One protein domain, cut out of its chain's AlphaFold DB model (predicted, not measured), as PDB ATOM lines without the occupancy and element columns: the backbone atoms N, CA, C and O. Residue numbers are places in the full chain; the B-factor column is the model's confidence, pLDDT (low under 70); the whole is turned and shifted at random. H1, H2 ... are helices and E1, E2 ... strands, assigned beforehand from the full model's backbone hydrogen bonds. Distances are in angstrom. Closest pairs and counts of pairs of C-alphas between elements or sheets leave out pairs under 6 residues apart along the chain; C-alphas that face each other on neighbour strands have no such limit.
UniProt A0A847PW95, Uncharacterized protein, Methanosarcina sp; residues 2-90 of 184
ATOM      1  N   THR A   2      34.703 -59.907   8.632       89.00
ATOM      2  CA  THR A   2      35.523 -58.681   8.505       89.00
ATOM      3  C   THR A   2      35.444 -58.048   7.111       89.00
ATOM      4  O   THR A   2      35.175 -56.858   7.004       89.00
ATOM      5  N   CYS A   3      35.590 -58.840   6.041       88.50
ATOM      6  CA  CYS A   3      35.553 -58.360   4.652       88.50
ATOM      7  C   CYS A   3      34.268 -57.589   4.311       88.50
ATOM      8  O   CYS A   3      34.327 -56.483   3.776       88.50
ATOM      9  N   ILE A   4      33.105 -58.138   4.671       89.38
ATOM     10  CA  ILE A   4      31.818 -57.499   4.394       89.38
ATOM     11  C   ILE A   4      31.644 -56.206   5.200       89.38
ATOM     12  O   ILE A   4      31.049 -55.252   4.703       89.38
ATOM     13  N   THR A   5      32.201 -56.135   6.415       93.25
ATOM     14  CA  THR A   5      32.195 -54.901   7.207       93.25
ATOM     15  C   THR A   5      33.078 -53.828   6.576       93.25
ATOM     16  O   THR A   5      32.629 -52.689   6.503       93.25
ATOM     17  N   ILE A   6      34.258 -54.174   6.038       95.56
ATOM     18  CA  ILE A   6      35.103 -53.233   5.273       95.56
ATOM     19  C   ILE A   6      34.311 -52.654   4.098       95.56
ATOM     20  O   ILE A   6      34.231 -51.437   3.943       95.56
ATOM     21  N   ILE A   7      33.664 -53.517   3.305       94.19
ATOM     22  CA  ILE A   7      32.834 -53.079   2.174       94.19
ATOM     23  C   ILE A   7      31.736 -52.124   2.657       94.19
ATOM     24  O   ILE A   7      31.560 -51.058   2.075       94.19
ATOM     25  N   LYS A   8      31.030 -52.452   3.748       94.75
ATOM     26  CA  LYS A   8      29.989 -51.574   4.309       94.75
ATOM     27  C   LYS A   8      30.546 -50.224   4.759       94.75
ATOM     28  O   LYS A   8      29.945 -49.209   4.430       94.75
ATOM     29  N   GLN A   9      31.686 -50.185   5.454       96.31
ATOM     30  CA  GLN A   9      32.327 -48.924   5.855       96.31
ATOM     31  C   GLN A   9      32.617 -48.038   4.639       96.31
ATOM     32  O   GLN A   9      32.283 -46.855   4.645       96.31
ATOM     33  N   LYS A  10      33.163 -48.622   3.567       96.62
ATOM     34  CA  LYS A  10      33.516 -47.882   2.350       96.62
ATOM     35  C   LYS A  10      32.320 -47.503   1.488       96.62
ATOM     36  O   LYS A  10      32.329 -46.426   0.904       96.62
ATOM     37  N   LEU A  11      31.261 -48.309   1.466       95.75
ATOM     38  CA  LEU A  11      29.998 -47.920   0.838       95.75
ATOM     39  C   LEU A  11      29.331 -46.755   1.575       95.75
ATOM     40  O   LEU A  11      28.822 -45.852   0.921       95.75
ATOM     41  N   ILE A  12      29.361 -46.746   2.912       95.50
ATOM     42  CA  ILE A  12      28.843 -45.621   3.705       95.50
ATOM     43  C   ILE A  12      29.674 -44.363   3.443       95.50
ATOM     44  O   ILE A  12      29.100 -43.312   3.176       95.50
ATOM     45  N   GLU A  13      31.005 -44.473   3.449       95.25
ATOM     46  CA  GLU A  13      31.912 -43.366   3.118       95.25
ATOM     47  C   GLU A  13      31.586 -42.791   1.733       95.25
ATOM     48  O   GLU A  13      31.315 -41.600   1.598       95.25
ATOM     49  N   LYS A  14      31.507 -43.663   0.723       94.94
ATOM     50  CA  LYS A  14      31.182 -43.300  -0.657       94.94
ATOM     51  C   LYS A  14      29.821 -42.614  -0.764       94.94
ATOM     52  O   LYS A  14      29.718 -41.582  -1.422       94.94
ATOM     53  N   ALA A  15      28.799 -43.151  -0.098       94.56
ATOM     54  CA  ALA A  15      27.455 -42.589  -0.124       94.56
ATOM     55  C   ALA A  15      27.395 -41.196   0.515       94.56
ATOM     56  O   ALA A  15      26.723 -40.318  -0.020       94.56
ATOM     57  N   ILE A  16      28.136 -40.964   1.604       93.19
ATOM     58  CA  ILE A  16      28.243 -39.634   2.213       93.19
ATOM     59  C   ILE A  16      28.924 -38.661   1.243       93.19
ATOM     60  O   ILE A  16      28.372 -37.601   0.952       93.19
ATOM     61  N   THR A  17      30.088 -39.031   0.699       91.81
ATOM     62  CA  THR A  17      30.858 -38.166  -0.210       91.81
ATOM     63  C   THR A  17      30.083 -37.819  -1.482       91.81
ATOM     64  O   THR A  17      30.128 -36.680  -1.941       91.81
ATOM     65  N   GLU A  18      29.344 -38.775  -2.046       92.25
ATOM     66  CA  GLU A  18      28.545 -38.569  -3.260       92.25
ATOM     67  C   GLU A  18      27.127 -38.055  -2.986       92.25
ATOM     68  O   GLU A  18      26.371 -37.818  -3.926       92.25
ATOM     69  N   LYS A  19      26.757 -37.862  -1.713       91.31
ATOM     70  CA  LYS A  19      25.398 -37.489  -1.288       91.31
ATOM     71  C   LYS A  19      24.329 -38.460  -1.810       91.31
ATOM     72  O   LYS A  19      23.203 -38.051  -2.098       91.31
ATOM     73  N   ALA A  20      24.672 -39.742  -1.922       92.56
ATOM     74  CA  ALA A  20      23.735 -40.783  -2.310       92.56
ATOM     75  C   ALA A  20      22.755 -41.057  -1.151       92.56
ATOM     76  O   ALA A  20      23.199 -41.306  -0.031       92.56
ATOM     77  N   PRO A  21      21.432 -41.044  -1.386       91.44
ATOM     78  CA  PRO A  21      20.446 -41.254  -0.321       91.44
ATOM     79  C   PRO A  21      20.335 -42.725   0.109       91.44
ATOM     80  O   PRO A  21      19.917 -43.027   1.228       91.44
ATOM     81  N   PHE A  22      20.723 -43.654  -0.769       92.62
ATOM     82  CA  PHE A  22      20.591 -45.087  -0.535       92.62
ATOM     83  C   PHE A  22      21.846 -45.851  -0.937       92.62
ATOM     84  O   PHE A  22      22.450 -45.589  -1.976       92.62
ATOM     85  N   ILE A  23      22.172 -46.860  -0.137       95.31
ATOM     86  CA  ILE A  23      23.102 -47.931  -0.488       95.31
ATOM     87  C   ILE A  23      22.260 -49.168  -0.770       95.31
ATOM     88  O   ILE A  23      21.560 -49.657   0.118       95.31
ATOM     89  N   ILE A  24      22.338 -49.695  -1.989       94.56
ATOM     90  CA  ILE A  24      21.727 -50.984  -2.308       94.56
ATOM     91  C   ILE A  24      22.689 -52.088  -1.886       94.56
ATOM     92  O   ILE A  24      23.816 -52.164  -2.370       94.56
ATOM     93  N   PHE A  25      22.240 -52.951  -0.982       91.88
ATOM     94  CA  PHE A  25      23.025 -54.076  -0.500       91.88
ATOM     95  C   PHE A  25      22.152 -55.325  -0.529       91.88
ATOM     96  O   PHE A  25      21.205 -55.433   0.232       91.88
ATOM     97  N   ALA A  26      22.409 -56.276  -1.417       86.25
ATOM     98  CA  ALA A  26      21.462 -57.357  -1.703       86.25
ATOM     99  C   ALA A  26      21.542 -58.535  -0.706       86.25
ATOM    100  O   ALA A  26      21.762 -59.673  -1.101       86.25
ATOM    101  N   PHE A  27      21.391 -58.270   0.595       88.69
ATOM    102  CA  PHE A  27      21.173 -59.339   1.575       88.69
ATOM    103  C   PHE A  27      19.762 -59.907   1.450       88.69
ATOM    104  O   PHE A  27      18.817 -59.173   1.166       88.69
ATOM    105  N   THR A  28      19.660 -61.215   1.664       86.31
ATOM    106  CA  THR A  28      18.403 -61.974   1.713       86.31
ATOM    107  C   THR A  28      17.839 -61.995   3.136       86.31
ATOM    108  O   THR A  28      18.545 -61.649   4.092       86.31
ATOM    109  N   ALA A  29      16.589 -62.433   3.313       79.12
ATOM    110  CA  ALA A  29      15.951 -62.482   4.633       79.12
ATOM    111  C   ALA A  29      16.681 -63.399   5.637       79.12
ATOM    112  O   ALA A  29      16.647 -63.152   6.843       79.12
ATOM    113  N   GLY A  30      17.416 -64.411   5.157       80.56
ATOM    114  CA  GLY A  30      18.284 -65.239   6.000       80.56
ATOM    115  C   GLY A  30      19.506 -64.502   6.567       80.56
ATOM    116  O   GLY A  30      20.026 -64.903   7.603       80.56
ATOM    117  N   GLN A  31      19.942 -63.414   5.922       83.25
ATOM    118  CA  GLN A  31      21.155 -62.656   6.263       83.25
ATOM    119  C   GLN A  31      20.862 -61.335   6.986       83.25
ATOM    120  O   GLN A  31      21.664 -60.869   7.797       83.25
ATOM    121  N   SER A  32      19.728 -60.702   6.680       84.69
ATOM    122  CA  SER A  32      19.244 -59.513   7.381       84.69
ATOM    123  C   SER A  32      17.747 -59.635   7.639       84.69
ATOM    124  O   SER A  32      16.990 -59.832   6.691       84.69
ATOM    125  N   PRO A  33      17.288 -59.431   8.887       75.44
ATOM    126  CA  PRO A  33      15.861 -59.391   9.182       75.44
ATOM    127  C   PRO A  33      15.208 -58.070   8.745       75.44
ATOM    128  O   PRO A  33      13.991 -58.002   8.626       75.44
ATOM    129  N   ASN A  34      16.000 -57.010   8.533       87.25
ATOM    130  CA  ASN A  34      15.490 -55.675   8.228       87.25
ATOM    131  C   ASN A  34      15.734 -55.337   6.753       87.25
ATOM    132  O   ASN A  34      16.897 -55.327   6.341       87.25
ATOM    133  N   PRO A  35      14.690 -54.996   5.978       90.31
ATOM    134  CA  PRO A  35      14.841 -54.599   4.582       90.31
ATOM    135  C   PRO A  35      15.408 -53.187   4.416       90.31
ATOM    136  O   PRO A  35      16.037 -52.893   3.406       90.31
ATOM    137  N   ILE A  36      15.186 -52.300   5.390       93.06
ATOM    138  CA  ILE A  36      15.655 -50.913   5.364       93.06
ATOM    139  C   ILE A  36      16.357 -50.623   6.684       93.06
ATOM    140  O   ILE A  36      15.803 -50.866   7.756       93.06
ATOM    141  N   ILE A  37      17.575 -50.095   6.606       92.81
ATOM    142  CA  ILE A  37      18.362 -49.685   7.768       92.81
ATOM    143  C   ILE A  37      18.663 -48.196   7.638       92.81
ATOM    144  O   ILE A  37      19.475 -47.796   6.804       92.81
ATOM    145  N   ASN A  38      18.037 -47.387   8.492       92.81
ATOM    146  CA  ASN A  38      18.315 -45.955   8.575       92.81
ATOM    147  C   ASN A  38      19.701 -45.732   9.196       92.81
ATOM    148  O   ASN A  38      19.949 -46.103  10.346       92.81
ATOM    149  N   LEU A  39      20.600 -45.093   8.451       93.25
ATOM    150  CA  LEU A  39      21.962 -44.805   8.885       93.25
ATOM    151  C   LEU A  39      22.034 -43.411   9.511       93.25
ATOM    152  O   LEU A  39      22.566 -42.468   8.933       93.25
ATOM    153  N   SER A  40      21.504 -43.281  10.730       91.50
ATOM    154  CA  SER A  40      21.684 -42.049  11.504       91.50
ATOM    155  C   SER A  40      23.167 -41.804  11.804       91.50
ATOM    156  O   SER A  40      23.954 -42.745  11.938       91.50
ATOM    157  N   ALA A  41      23.556 -40.543  11.994       90.75
ATOM    158  CA  ALA A  41      24.945 -40.195  12.292       90.75
ATOM    159  C   ALA A  41      25.490 -40.931  13.536       90.75
ATOM    160  O   ALA A  41      26.637 -41.378  13.555       90.75
ATOM    161  N   ASN A  42      24.652 -41.119  14.564       91.56
ATOM    162  CA  ASN A  42      25.011 -41.886  15.759       91.56
ATOM    163  C   ASN A  42      25.196 -43.375  15.457       91.56
ATOM    164  O   ASN A  42      26.148 -43.975  15.953       91.56
ATOM    165  N   PHE A  43      24.332 -43.958  14.623       92.94
ATOM    166  CA  PHE A  43      24.466 -45.351  14.210       92.94
ATOM    167  C   PHE A  43      25.750 -45.578  13.404       92.94
ATOM    168  O   PHE A  43      26.475 -46.533  13.674       92.94
ATOM    169  N   ILE A  44      26.082 -44.675  12.473       94.56
ATOM    170  CA  ILE A  44      27.320 -44.749  11.684       94.56
ATOM    171  C   ILE A  44      28.548 -44.657  12.601       94.56
ATOM    172  O   ILE A  44      29.438 -45.503  12.519       94.56
ATOM    173  N   ARG A  45      28.583 -43.678  13.518       94.62
ATOM    174  CA  ARG A  45      29.685 -43.523  14.487       94.62
ATOM    175  C   ARG A  45      29.855 -44.756  15.370       94.62
ATOM    176  O   ARG A  45      30.974 -45.240  15.541       94.62
ATOM    177  N   TRP A  46      28.752 -45.286  15.893       95.38
ATOM    178  CA  TRP A  46      28.755 -46.514  16.685       95.38
ATOM    179  C   TRP A  46      29.260 -47.713  15.872       95.38
ATOM    180  O   TRP A  46      30.139 -48.437  16.334       95.38
ATOM    181  N   SER A  47      28.768 -47.890  14.642       95.12
ATOM    182  CA  SER A  47      29.187 -48.975  13.752       95.12
ATOM    183  C   SER A  47      30.682 -48.902  13.426       95.12
ATOM    184  O   SER A  47      31.366 -49.924  13.487       95.12
ATOM    185  N   ARG A  48      31.207 -47.700  13.146       96.12
ATOM    186  CA  ARG A  48      32.643 -47.470  12.926       96.12
ATOM    187  C   ARG A  48      33.461 -47.844  14.166       96.12
ATOM    188  O   ARG A  48      34.425 -48.589  14.043       96.12
ATOM    189  N   SER A  49      33.064 -47.377  15.354       96.75
ATOM    190  CA  SER A  49      33.757 -47.693  16.616       96.75
ATOM    191  C   SER A  49      33.733 -49.191  16.936       96.75
ATOM    192  O   SER A  49      34.750 -49.763  17.330       96.75
ATOM    193  N   LEU A  50      32.600 -49.861  16.703       96.56
ATOM    194  CA  LEU A  50      32.495 -51.310  16.854       96.56
ATOM    195  C   LEU A  50      33.464 -52.042  15.923       96.56
ATOM    196  O   LEU A  50      34.100 -53.008  16.344       96.56
ATOM    197  N   PHE A  51      33.584 -51.590  14.675       97.00
ATOM    198  CA  PHE A  51      34.499 -52.203  13.724       97.00
ATOM    199  C   PHE A  51      35.971 -51.937  14.065       97.00
ATOM    200  O   PHE A  51      36.785 -52.853  13.990       97.00
ATOM    201  N   GLU A  52      36.303 -50.740  14.542       97.19
ATOM    202  CA  GLU A  52      37.641 -50.402  15.039       97.19
ATOM    203  C   GLU A  52      38.068 -51.338  16.181       97.19
ATOM    204  O   GLU A  52      39.142 -51.933  16.125       97.19
ATOM    205  N   MET A  53      37.183 -51.591  17.153       96.62
ATOM    206  CA  MET A  53      37.444 -52.574  18.215       96.62
ATOM    207  C   MET A  53      37.643 -53.999  17.674       96.62
ATOM    208  O   MET A  53      38.413 -54.775  18.238       96.62
ATOM    209  N   GLN A  54      36.940 -54.383  16.602       95.38
ATOM    210  CA  GLN A  54      37.118 -55.696  15.971       95.38
ATOM    211  C   GLN A  54      38.482 -55.816  15.283       95.38
ATOM    212  O   GLN A  54      39.120 -56.858  15.421       95.38
ATOM    213  N   LEU A  55      38.937 -54.765  14.593       96.44
ATOM    214  CA  LEU A  55      40.270 -54.708  13.986       96.44
ATOM    215  C   LEU A  55      41.365 -54.789  15.057       96.44
ATOM    216  O   LEU A  55      42.255 -55.633  14.967       96.44
ATOM    217  N   GLN A  56      41.233 -54.021  16.138       96.19
ATOM    218  CA  GLN A  56      42.182 -54.052  17.254       96.19
ATOM    219  C   GLN A  56      42.278 -55.442  17.899       96.19
ATOM    220  O   GLN A  56      43.373 -55.909  18.208       96.19
ATOM    221  N   LYS A  57      41.151 -56.160  18.043       94.88
ATOM    222  CA  LYS A  57      41.130 -57.540  18.568       94.88
ATOM    223  C   LYS A  57      41.911 -58.539  17.715       94.88
ATOM    224  O   LYS A  57      42.340 -59.560  18.244       94.88
ATOM    225  N   ILE A  58      42.075 -58.269  16.422       92.88
ATOM    226  CA  ILE A  58      42.886 -59.089  15.514       92.88
ATOM    227  C   ILE A  58      44.278 -58.489  15.273       92.88
ATOM    228  O   ILE A  58      44.970 -58.908  14.351       92.88
ATOM    229  N   GLY A  59      44.697 -57.526  16.102       95.62
ATOM    230  CA  GLY A  59      46.020 -56.902  16.035       95.62
ATOM    231  C   GLY A  59      46.188 -55.892  14.899       95.62
ATOM    232  O   GLY A  59      47.319 -55.558  14.560       95.62
ATOM    233  N   ILE A  60      45.091 -55.418  14.304       95.75
ATOM    234  CA  ILE A  60      45.116 -54.424  13.229       95.75
ATOM    235  C   ILE A  60      44.804 -53.041  13.801       95.75
ATOM    236  O   ILE A  60      43.727 -52.809  14.351       95.75
ATOM    237  N   ASP A  61      45.753 -52.123  13.634       95.38
ATOM    238  CA  ASP A  61      45.628 -50.709  13.979       95.38
ATOM    239  C   ASP A  61      45.515 -49.886  12.687       95.38
ATOM    240  O   ASP A  61      46.511 -49.579  12.034       95.38
ATOM    241  N   ASP A  62      44.281 -49.591  12.276       95.94
ATOM    242  CA  ASP A  62      43.959 -48.941  10.998       95.94
ATOM    243  C   ASP A  62      44.027 -47.406  11.091       95.94
ATOM    244  O   ASP A  62      43.052 -46.696  10.838       95.94
ATOM    245  N   LYS A  63      45.187 -46.882  11.505       93.00
ATOM    246  CA  LYS A  63      45.401 -45.437  11.717       93.00
ATOM    247  C   LYS A  63      45.189 -44.592  10.466       93.00
ATOM    248  O   LYS A  63      44.707 -43.468  10.580       93.00
ATOM    249  N   ASP A  64      45.522 -45.146   9.302       94.81
ATOM    250  CA  ASP A  64      45.362 -44.489   8.001       94.81
ATOM    251  C   ASP A  64      43.928 -44.602   7.450       94.81
ATOM    252  O   ASP A  64      43.643 -44.132   6.348       94.81
ATOM    253  N   GLU A  65      43.014 -45.223   8.209       96.25
ATOM    254  CA  GLU A  65      41.599 -45.403   7.862       96.25
ATOM    255  C   GLU A  65      41.404 -46.105   6.505       96.25
ATOM    256  O   GLU A  65      40.499 -45.790   5.719       96.25
ATOM    257  N   LEU A  66      42.266 -47.083   6.210       96.06
ATOM    258  CA  LEU A  66      42.206 -47.865   4.980       96.06
ATOM    259  C   LEU A  66      40.968 -48.768   4.964       96.06
ATOM    260  O   LEU A  66      40.369 -48.978   3.909       96.06
ATOM    261  N   PHE A  67      40.556 -49.276   6.125       96.56
ATOM    262  CA  PHE A  67      39.398 -50.154   6.292       96.56
ATOM    263  C   PHE A  67      38.212 -49.439   6.931       96.56
ATOM    264  O   PHE A  67      37.067 -49.647   6.524       96.56
ATOM    265  N   LEU A  68      38.478 -48.601   7.929       97.25
ATOM    266  CA  LEU A  68      37.487 -47.795   8.622       97.25
ATOM    267  C   LEU A  68      36.956 -46.698   7.710       97.25
ATOM    268  O   LEU A  68      37.680 -46.149   6.884       97.25
ATOM    269  N   LEU A  69      35.684 -46.349   7.889       95.88
ATOM    270  CA  LEU A  69      35.139 -45.134   7.304       95.88
ATOM    271  C   LEU A  69      35.950 -43.928   7.799       95.88
ATOM    272  O   LEU A  69      36.171 -43.786   9.009       95.88
ATOM    273  N   LYS A  70      36.370 -43.063   6.874       96.25
ATOM    274  CA  LYS A  70      37.192 -41.891   7.200       96.25
ATOM    275  C   LYS A  70      36.487 -40.911   8.132       96.25
ATOM    276  O   LYS A  70      35.320 -40.579   7.921       96.25
ATOM    277  N   LYS A  71      37.208 -40.373   9.118       94.50
ATOM    278  CA  LYS A  71      36.666 -39.342  10.028       94.50
ATOM    279  C   LYS A  71      36.170 -38.104   9.285       94.50
ATOM    280  O   LYS A  71      35.105 -37.600   9.617       94.50
ATOM    281  N   GLU A  72      36.866 -37.689   8.231       92.75
ATOM    282  CA  GLU A  72      36.448 -36.576   7.367       92.75
ATOM    283  C   GLU A  72      35.049 -36.801   6.761       92.75
ATOM    284  O   GLU A  72      34.236 -35.882   6.678       92.75
ATOM    285  N   ALA A  73      34.706 -38.040   6.389       91.94
ATOM    286  CA  ALA A  73      33.364 -38.347   5.902       91.94
ATOM    287  C   ALA A  73      32.309 -38.219   7.017       91.94
ATOM    288  O   ALA A  73      31.193 -37.794   6.741       91.94
ATOM    289  N   LEU A  74      32.647 -38.516   8.281       89.38
ATOM    290  CA  LEU A  74      31.719 -38.345   9.411       89.38
ATOM    291  C   LEU A  74      31.342 -36.882   9.658       89.38
ATOM    292  O   LEU A  74      30.215 -36.610  10.071       89.38
ATOM    293  N   GLU A  75      32.280 -35.963   9.438       87.62
ATOM    294  CA  GLU A  75      32.057 -34.518   9.576       87.62
ATOM    295  C   GLU A  75      31.109 -33.993   8.492       87.62
ATOM    296  O   GLU A  75      30.336 -33.069   8.726       87.62
ATOM    297  N   ASN A  76      31.116 -34.649   7.330       83.25
ATOM    298  CA  ASN A  76      30.277 -34.334   6.181       83.25
ATOM    299  C   ASN A  76      28.951 -35.112   6.149       83.25
ATOM    300  O   ASN A  76      28.258 -35.090   5.129       83.25
ATOM    301  N   ILE A  77      28.568 -35.789   7.242       81.94
ATOM    302  CA  ILE A  77      27.214 -36.335   7.391       81.94
ATOM    303  C   ILE A  77      26.259 -35.142   7.509       81.94
ATOM    304  O   ILE A  77      25.978 -34.652   8.600       81.94
ATOM    305  N   GLY A  78      25.818 -34.633   6.359       70.62
ATOM    306  CA  GLY A  78      24.810 -33.586   6.274       70.62
ATOM    307  C   GLY A  78      23.433 -34.081   6.723       70.62
ATOM    308  O   GLY A  78      23.272 -35.191   7.226       70.62
ATOM    309  N   GLU A  79      22.406 -33.269   6.487       66.62
ATOM    310  CA  GLU A  79      21.019 -33.588   6.864       66.62
ATOM    311  C   GLU A  79      20.363 -34.673   5.990       66.62
ATOM    312  O   GLU A  79      19.249 -35.113   6.275       66.62
ATOM    313  N   ASN A  80      21.034 -35.125   4.926       65.19
ATOM    314  CA  ASN A  80      20.490 -36.140   4.032       65.19
ATOM    315  C   ASN A  80      20.317 -37.471   4.770       65.19
ATOM    316  O   ASN A  80      21.278 -38.063   5.264       65.19
ATOM    317  N   ALA A  81      19.082 -37.970   4.790       74.50
ATOM    318  CA  ALA A  81      18.780 -39.296   5.298       74.50
ATOM    319  C   ALA A  81      19.463 -40.351   4.413       74.50
ATOM    320  O   ALA A  81      19.067 -40.562   3.269       74.50
ATOM    321  N   LEU A  82      20.490 -41.007   4.954       91.69
ATOM    322  CA  LEU A  82      21.159 -42.142   4.331       91.69
ATOM    323  C   LEU A  82      20.537 -43.441   4.845       91.69
ATOM    324  O   LEU A  82      20.350 -43.610   6.052       91.69
ATOM    325  N   SER A  83      20.246 -44.383   3.951       94.38
ATOM    326  CA  SER A  83      19.765 -45.714   4.335       94.38
ATOM    327  C   SER A  83      20.424 -46.826   3.533       94.38
ATOM    328  O   SER A  83      20.788 -46.646   2.373       94.38
ATOM    329  N   ILE A  84      20.540 -48.006   4.135       95.19
ATOM    330  CA  ILE A  84      20.808 -49.239   3.392       95.19
ATOM    331  C   ILE A  84      19.465 -49.869   3.044       95.19
ATOM    332  O   ILE A  84      18.629 -50.064   3.926       95.19
ATOM    333  N   LEU A  85      19.281 -50.199   1.770       94.81
ATOM    334  CA  LEU A  85      18.156 -50.978   1.278       94.81
ATOM    335  C   LEU A  85      18.644 -52.387   0.937       94.81
ATOM    336  O   LEU A  85      19.632 -52.551   0.216       94.81
ATOM    337  N   HIS A  86      17.919 -53.386   1.428       93.44
ATOM    338  CA  HIS A  86      18.074 -54.801   1.121       93.44
ATOM    339  C   HIS A  86      16.867 -55.267   0.287       93.44
ATOM    340  O   HIS A  86      15.885 -55.752   0.849       93.44
ATOM    341  N   PRO A  87      16.887 -55.110  -1.056       90.50
ATOM    342  CA  PRO A  87      15.717 -55.391  -1.893       90.50
ATOM    343  C   PRO A  87      15.260 -56.850  -1.821       90.50
ATOM    344  O   PRO A  87      14.067 -57.127  -1.887       90.50
ATOM    345  N   LEU A  88      16.199 -57.781  -1.624       88.38
ATOM    346  CA  LEU A  88      15.900 -59.213  -1.538       88.38
ATOM    347  C   LEU A  88      15.240 -59.617  -0.210       88.38
ATOM    348  O   LEU A  88      14.853 -60.766  -0.064       88.38
ATOM    349  N   CYS A  89      15.098 -58.693   0.743       87.38
ATOM    350  CA  CYS A  89      14.254 -58.875   1.926       87.38
ATOM    351  C   CYS A  89      12.802 -58.406   1.693       87.38
ATOM    352  O   CYS A  89      11.957 -58.629   2.554       87.38
ATOM    353  N   LEU A  90      12.520 -57.685   0.598       85.69
ATOM    354  CA  LEU A  90      11.196 -57.119   0.288       85.69
ATOM    355  C   LEU A  90      10.451 -57.883  -0.807       85.69
ATOM    356  O   LEU A  90       9.230 -57.783  -0.898       85.69
TER     357      LEU A  90
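This is residues 2 to 90 of the 184 residues of an uncharacterized protein of Methanosarcina sp (UniProt A0A847PW95). A small sheet of three short strands, E1, E3 and E2, makes one end of the domain, and two long helices fill the rest: H1, packed on the sheet, and H2, slanting past H1 the opposite way. From the end of H2 residues 58 to 70 fold back to the short helix H3, by the last residues of H1. The printed part has 89 residues, in the order H1, E1, E2, H2, H3, E3; the sheet is mixed, and the class is mostly helix. The whole is compact, with a radius of gyration of the C-alphas of 13.2 A and spans of 38 by 31 by 18 A.

The strands are E1, residues 22 to 24, E3, residues 83 to 85, and E2, residues 36 to 38. H1, residues 2 to 17, is 22.8 A long and begins at C-alpha 2 (35.523, -58.681, 8.505). H2, residues 41 to 57, is 24.5 A long; H3 is residues 71 to 75. E3 ends at C-alpha 85 (18.156, -50.978, 1.278).

E3, the inner strand, is parallel to E1, with N 23 and O 83 2.9 A apart, and antiparallel to E2, with N 37 and O 84 2.9 A apart, both within hydrogen-bond range. H1 is on the sheet, in two layers, a helix on one face of a sheet; its closest C-alphas to E1 are those of Ala 15 and Ile 23, 6.9 A. H1 and H2 are close but not clearly touching, the closest C-alphas being those of Gln 9 and Arg 48, 7.2 A; they run opposite ways at a shallow tilt of 34 degrees, only just short of steep. H1, with residues 13 to 17 alone, only just touches H3, with 3 pairs of C-alphas within 8 A, closest at Glu 13 and Ala 73, 5.9 A. H2 and E3 are apart. In H1, H2 and H3 every O i to N i+4 pair is within hydrogen-bond range.

The C-alphas of Gly 59 and Leu 90, the two farthest apart, are 38.2 A apart. The printed part has no cut. The links E1 to E2 and H2 to H3 are long. Residues 79 to 80 have pLDDT under 70.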